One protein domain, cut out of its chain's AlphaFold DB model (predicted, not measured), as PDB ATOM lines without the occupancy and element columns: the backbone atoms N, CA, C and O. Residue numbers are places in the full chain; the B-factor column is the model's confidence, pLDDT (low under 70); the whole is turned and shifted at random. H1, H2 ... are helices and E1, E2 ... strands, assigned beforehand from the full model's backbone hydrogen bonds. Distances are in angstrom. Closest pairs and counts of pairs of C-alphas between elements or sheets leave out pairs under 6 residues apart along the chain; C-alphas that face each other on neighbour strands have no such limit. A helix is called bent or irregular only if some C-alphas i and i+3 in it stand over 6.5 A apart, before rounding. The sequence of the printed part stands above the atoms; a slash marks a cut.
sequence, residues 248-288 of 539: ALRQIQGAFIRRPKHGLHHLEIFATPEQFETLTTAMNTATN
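What this domain is: This is residues 248 to 288 of the 539 residues of the protein "DUF222 domain-containing protein" of Arthrobacter sp. QXT-31 (UniProt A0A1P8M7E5). A long two-stranded hairpin of E1 and E2 has the short helix H1 at its open end, and near that same end a tight link turns away from E2 into the single long helix H2, which folds back across an open gap from the hairpin, the whole making a flat V. Residues 273 to 278 and 280 to 288 stick out and stand free; of these, 273 to 278 and 280 to 286 belong to H2. The printed part has 41 residues, with two named helices and two named strands in the order H1, E1, E2, H2; the sheet has the order E1 - E2 and is antiparallel, and the class is mixed, helices and strands. It is loose, with a radius of gyration of the C-alphas of 12.2 A, and its C-alphas span 33 by 27 by 7 A.

How they stand to each other: Start at H1, residues 248 to 252, where a tight link of one residue leads to E1, residues 254 to 261. After a tight link of two residues comes E2, residues 264 to 270, which forms a hairpin with E1; the two are antiparallel, with 154 degrees between their directions. Look at C-alphas 255 and 269, which face each other at 4.4 A, and at C-alphas 261 and 264, which face each other at 5.3 A. Between the strands, N 256 and O 268 are within hydrogen-bond range at 2.8 A, and so are N 264 and O 261 at 2.9 A. Back at H1, its C-alpha closest to E2 is that of Ile 252, 6.7 A from the C-alpha of Phe 270. A tight link of two residues then leads from E2 to H2, residues 273 to 286. H2 is apart from H1 and from E1. In H1 and H2, every O i to N i+4 pair is within hydrogen-bond range.

Where its parts are: Find C-alpha 248 at (283.717, 305.691, 239.875); H1 begins there and measures 6.6 A from first to last C-alpha. E1 begins at C-alpha 254, at (278.688, 300.328, 249.537), and runs 20.3 A to C-alpha 261. E2 returns over 19.4 A, from C-alpha 264 to C-alpha 270. H2, 14 residues and 19.9 A long, runs from C-alpha 273 to C-alpha 286 at (264.531, 301.576, 264.776), and neither helix is bent.

The domain as a whole: The two C-alphas farthest apart are those of Ala 248 and Asn 288, the first and last printed residues, 35.2 A from each other. The printed part has no cut, and no link is long. The mean pLDDT of the printed part is 89.4, and no printed residue is under 70.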
ATOM      1  N   ALA A 248     282.861 305.478 238.708       79.88
ATOM      2  CA  ALA A 248     283.717 305.691 239.875       79.88
ATOM      3  C   ALA A 248     282.892 305.777 241.170       79.88
ATOM      4  O   ALA A 248     283.283 305.187 242.177       79.88
ATOM      5  N   LEU A 249     281.721 306.428 241.130       84.75
ATOM      6  CA  LEU A 249     280.759 306.432 242.238       84.75
ATOM      7  C   LEU A 249     280.281 305.012 242.561       84.75
ATOM      8  O   LEU A 249     280.404 304.577 243.704       84.75
ATOM      9  N   ARG A 250     279.842 304.246 241.553       84.25
ATOM     10  CA  ARG A 250     279.429 302.838 241.716       84.25
ATOM     11  C   ARG A 250     280.549 301.940 242.269       84.25
ATOM     12  O   ARG A 250     280.252 300.961 242.942       84.25
ATOM     13  N   GLN A 251     281.823 302.257 242.013       84.69
ATOM     14  CA  GLN A 251     282.968 301.503 242.543       84.69
ATOM     15  C   GLN A 251     283.227 301.757 244.041       84.69
ATOM     16  O   GLN A 251     283.711 300.858 244.731       84.69
ATOM     17  N   ILE A 252     282.948 302.966 244.542       86.12
ATOM     18  CA  ILE A 252     283.144 303.325 245.961       86.12
ATOM     19  C   ILE A 252     281.878 303.153 246.809       86.12
ATOM     20  O   ILE A 252     281.978 303.044 248.029       86.12
ATOM     21  N   GLN A 253     280.703 303.125 246.176       91.44
ATOM     22  CA  GLN A 253     279.404 302.934 246.812       91.44
ATOM     23  C   GLN A 253     279.309 301.560 247.494       91.44
ATOM     24  O   GLN A 253     279.641 300.529 246.913       91.44
ATOM     25  N   GLY A 254     278.833 301.542 248.739       90.69
ATOM     26  CA  GLY A 254     278.688 300.328 249.537       90.69
ATOM     27  C   GLY A 254     278.893 300.549 251.034       90.69
ATOM     28  O   GLY A 254     279.265 301.632 251.491       90.69
ATOM     29  N   ALA A 255     278.653 299.488 251.807       91.62
ATOM     30  CA  ALA A 255     278.875 299.447 253.248       91.62
ATOM     31  C   ALA A 255     280.148 298.651 253.580       91.62
ATOM     32  O   ALA A 255     280.302 297.495 253.188       91.62
ATOM     33  N   PHE A 256     281.051 299.259 254.346       91.06
ATOM     34  CA  PHE A 256     282.360 298.716 254.687       91.06
ATOM     35  C   PHE A 256     282.486 298.523 256.196       91.06
ATOM     36  O   PHE A 256     282.498 299.479 256.973       91.06
ATOM     37  N   ILE A 257     282.651 297.270 256.623       90.62
ATOM     38  CA  ILE A 257     282.964 296.951 258.018       90.62
ATOM     39  C   ILE A 257     284.437 297.289 258.268       90.62
ATOM     40  O   ILE A 257     285.351 296.738 257.647       90.62
ATOM     41  N   ARG A 258     284.682 298.215 259.191       90.31
ATOM     42  CA  ARG A 258     286.018 298.613 259.640       90.31
ATOM     43  C   ARG A 258     286.352 297.948 260.974       90.31
ATOM     44  O   ARG A 258     285.524 297.301 261.611       90.31
ATOM     45  N   ARG A 259     287.606 298.101 261.414       88.31
ATOM     46  CA  ARG A 259     288.056 297.572 262.713       88.31
ATOM     47  C   ARG A 259     287.177 298.138 263.844       88.31
ATOM     48  O   ARG A 259     287.044 299.364 263.895       88.31
ATOM     49  N   PRO A 260     286.634 297.291 264.740       90.00
ATOM     50  CA  PRO A 260     285.873 297.744 265.900       90.00
ATOM     51  C   PRO A 260     286.652 298.747 266.756       90.00
ATOM     52  O   PRO A 260     287.879 298.659 266.875       90.00
ATOM     53  N   LYS A 261     285.939 299.689 267.376       87.50
ATOM     54  CA  LYS A 261     286.495 300.701 268.285       87.50
ATOM     55  C   LYS A 261     285.746 300.643 269.611       87.50
ATOM     56  O   LYS A 261     284.527 300.725 269.621       87.50
ATOM     57  N   HIS A 262     286.472 300.514 270.721       89.88
ATOM     58  CA  HIS A 262     285.909 300.530 272.084       89.88
ATOM     59  C   HIS A 262     284.726 299.559 272.306       89.88
ATOM     60  O   HIS A 262     283.790 299.877 273.025       89.88
ATOM     61  N   GLY A 263     284.761 298.378 271.675       89.69
ATOM     62  CA  GLY A 263     283.687 297.376 271.752       89.69
ATOM     63  C   GLY A 263     282.541 297.567 270.748       89.69
ATOM     64  O   GLY A 263     281.711 296.678 270.620       89.69
ATOM     65  N   LEU A 264     282.520 298.668 269.990       92.06
ATOM     66  CA  LEU A 264     281.512 298.943 268.966       92.06
ATOM     67  C   LEU A 264     282.005 298.547 267.570       92.06
ATOM     68  O   LEU A 264     283.155 298.811 267.196       92.06
ATOM     69  N   HIS A 265     281.115 297.961 266.767       90.62
ATOM     70  CA  HIS A 265     281.354 297.732 265.344       90.62
ATOM     71  C   HIS A 265     281.348 299.071 264.596       90.62
ATOM     72  O   HIS A 265     280.410 299.855 264.711       90.62
ATOM     73  N   HIS A 266     282.408 299.342 263.836       91.94
ATOM     74  CA  HIS A 266     282.535 300.566 263.047       91.94
ATOM     75  C   HIS A 266     282.149 300.262 261.598       91.94
ATOM     76  O   HIS A 266     282.864 299.530 260.911       91.94
ATOM     77  N   LEU A 267     281.020 300.810 261.155       90.50
ATOM     78  CA  LEU A 267     280.519 300.693 259.790       90.50
ATOM     79  C   LEU A 267     280.708 302.037 259.074       90.50
ATOM     80  O   LEU A 267     280.397 303.084 259.636       90.50
ATOM     81  N   GLU A 268     281.239 302.004 257.857       93.50
ATOM     82  CA  GLU A 268     281.429 303.173 256.993       93.50
ATOM     83  C   GLU A 268     280.620 302.948 255.715       93.50
ATOM     84  O   GLU A 268     280.785 301.913 255.072       93.50
ATOM     85  N   ILE A 269     279.715 303.863 255.367       92.81
ATOM     86  CA  ILE A 269     278.773 303.685 254.255       92.81
ATOM     87  C   ILE A 269     278.924 304.846 253.277       92.81
ATOM     88  O   ILE A 269     278.772 306.004 253.660       92.81
ATOM     89  N   PHE A 270     279.171 304.515 252.011       92.88
ATOM     90  CA  PHE A 270     279.088 305.438 250.885       92.88
ATOM     91  C   PHE A 270     277.807 305.112 250.113       92.88
ATOM     92  O   PHE A 270     277.665 304.013 249.579       92.88
ATOM     93  N   ALA A 271     276.861 306.045 250.098       91.56
ATOM     94  CA  ALA A 271     275.507 305.857 249.586       91.56
ATOM     95  C   ALA A 271     275.108 307.032 248.681       91.56
ATOM     96  O   ALA A 271     275.623 308.139 248.850       91.56
ATOM     97  N   THR A 272     274.179 306.809 247.747       91.19
ATOM     98  CA  THR A 272     273.517 307.919 247.034       91.19
ATOM     99  C   THR A 272     272.630 308.720 248.000       91.19
ATOM    100  O   THR A 272     272.271 308.194 249.058       91.19
ATOM    101  N   PRO A 273     272.234 309.966 247.669       92.06
ATOM    102  CA  PRO A 273     271.357 310.770 248.528       92.06
ATOM    103  C   PRO A 273     270.079 310.027 248.950       92.06
ATOM    104  O   PRO A 273     269.788 309.931 250.140       92.06
ATOM    105  N   GLU A 274     269.396 309.387 247.999       91.31
ATOM    106  CA  GLU A 274     268.182 308.585 248.226       91.31
ATOM    107  C   GLU A 274     268.417 307.425 249.213       91.31
ATOM    108  O   GLU A 274     267.636 307.192 250.141       91.31
ATOM    109  N   GLN A 275     269.531 306.702 249.051       91.31
ATOM    110  CA  GLN A 275     269.918 305.606 249.943       91.31
ATOM    111  C   GLN A 275     270.278 306.115 251.343       91.31
ATOM    112  O   GLN A 275     269.944 305.468 252.335       91.31
ATOM    113  N   PHE A 276     270.944 307.268 251.436       92.44
ATOM    114  CA  PHE A 276     271.302 307.894 252.705       92.44
ATOM    115  C   PHE A 276     270.063 308.367 253.476       92.44
ATOM    116  O   PHE A 276     269.972 308.126 254.681       92.44
ATOM    117  N   GLU A 277     269.084 308.977 252.803       94.69
ATOM    118  CA  GLU A 277     267.798 309.358 253.402       94.69
ATOM    119  C   GLU A 277     267.004 308.132 253.871       94.69
ATOM    120  O   GLU A 277     266.532 308.102 255.012       94.69
ATOM    121  N   THR A 278     266.931 307.087 253.040       92.94
ATOM    122  CA  THR A 278     266.266 305.815 253.373       92.94
ATOM    123  C   THR A 278     266.898 305.168 254.608       92.94
ATOM    124  O   THR A 278     266.205 304.835 255.572       92.94
ATOM    125  N   LEU A 279     268.229 305.045 254.622       92.19
ATOM    126  CA  LEU A 279     268.982 304.471 255.735       92.19
ATOM    127  C   LEU A 279     268.828 305.308 257.012       92.19
ATOM    128  O   LEU A 279     268.578 304.756 258.080       92.19
ATOM    129  N   THR A 280     268.946 306.634 256.913       92.12
ATOM    130  CA  THR A 280     268.793 307.550 258.056       92.12
ATOM    131  C   THR A 280     267.390 307.458 258.649       92.12
ATOM    132  O   THR A 280     267.240 307.400 259.868       92.12
ATOM    133  N   THR A 281     266.364 307.364 257.803       94.50
ATOM    134  CA  THR A 281     264.972 307.185 258.233       94.50
ATOM    135  C   THR A 281     264.777 305.845 258.943       94.50
ATOM    136  O   THR A 281     264.215 305.816 260.041       94.50
ATOM    137  N   ALA A 282     265.302 304.749 258.386       92.12
ATOM    138  CA  ALA A 282     265.226 303.423 258.999       92.12
ATOM    139  C   ALA A 282     265.962 303.368 260.350       92.12
ATOM    140  O   ALA A 282     265.392 302.909 261.339       92.12
ATOM    141  N   MET A 283     267.188 303.903 260.428       89.31
ATOM    142  CA  MET A 283     267.969 303.976 261.670       89.31
ATOM    143  C   MET A 283     267.255 304.802 262.744       89.31
ATOM    144  O   MET A 283     267.112 304.340 263.874       89.31
ATOM    145  N   ASN A 284     266.766 305.998 262.400       87.50
ATOM    146  CA  ASN A 284     266.042 306.865 263.335       87.50
ATOM    147  C   ASN A 284     264.714 306.251 263.794       87.50
ATOM    148  O   ASN A 284     264.296 306.493 264.921       87.50
ATOM    149  N   THR A 285     264.062 305.446 262.950       89.19
ATOM    150  CA  THR A 285     262.841 304.716 263.319       89.19
ATOM    151  C   THR A 285     263.164 303.568 264.274       89.19
ATOM    152  O   THR A 285     262.590 303.504 265.353       89.19
ATOM    153  N   ALA A 286     264.140 302.716 263.944       80.44
ATOM    154  CA  ALA A 286     264.531 301.576 264.776       80.44
ATOM    155  C   ALA A 286     265.175 301.975 266.119       80.44
ATOM    156  O   ALA A 286     265.159 301.200 267.070       80.44
ATOM    157  N   THR A 287     265.739 303.184 266.210       77.81
ATOM    158  CA  THR A 287     266.290 303.747 267.455       77.81
ATOM    159  C   THR A 287     265.328 304.697 268.177       77.81
ATOM    160  O   THR A 287     265.702 305.286 269.191       77.81
ATOM    161  N   ASN A 288     264.080 304.836 267.710       77.31
ATOM    162  CA  ASN A 288     263.060 305.626 268.392       77.31
ATOM    163  C   ASN A 288     262.499 304.845 269.598       77.31
ATOM    164  O   ASN A 288     261.775 303.872 269.404       77.31
TER     165      ASN A 288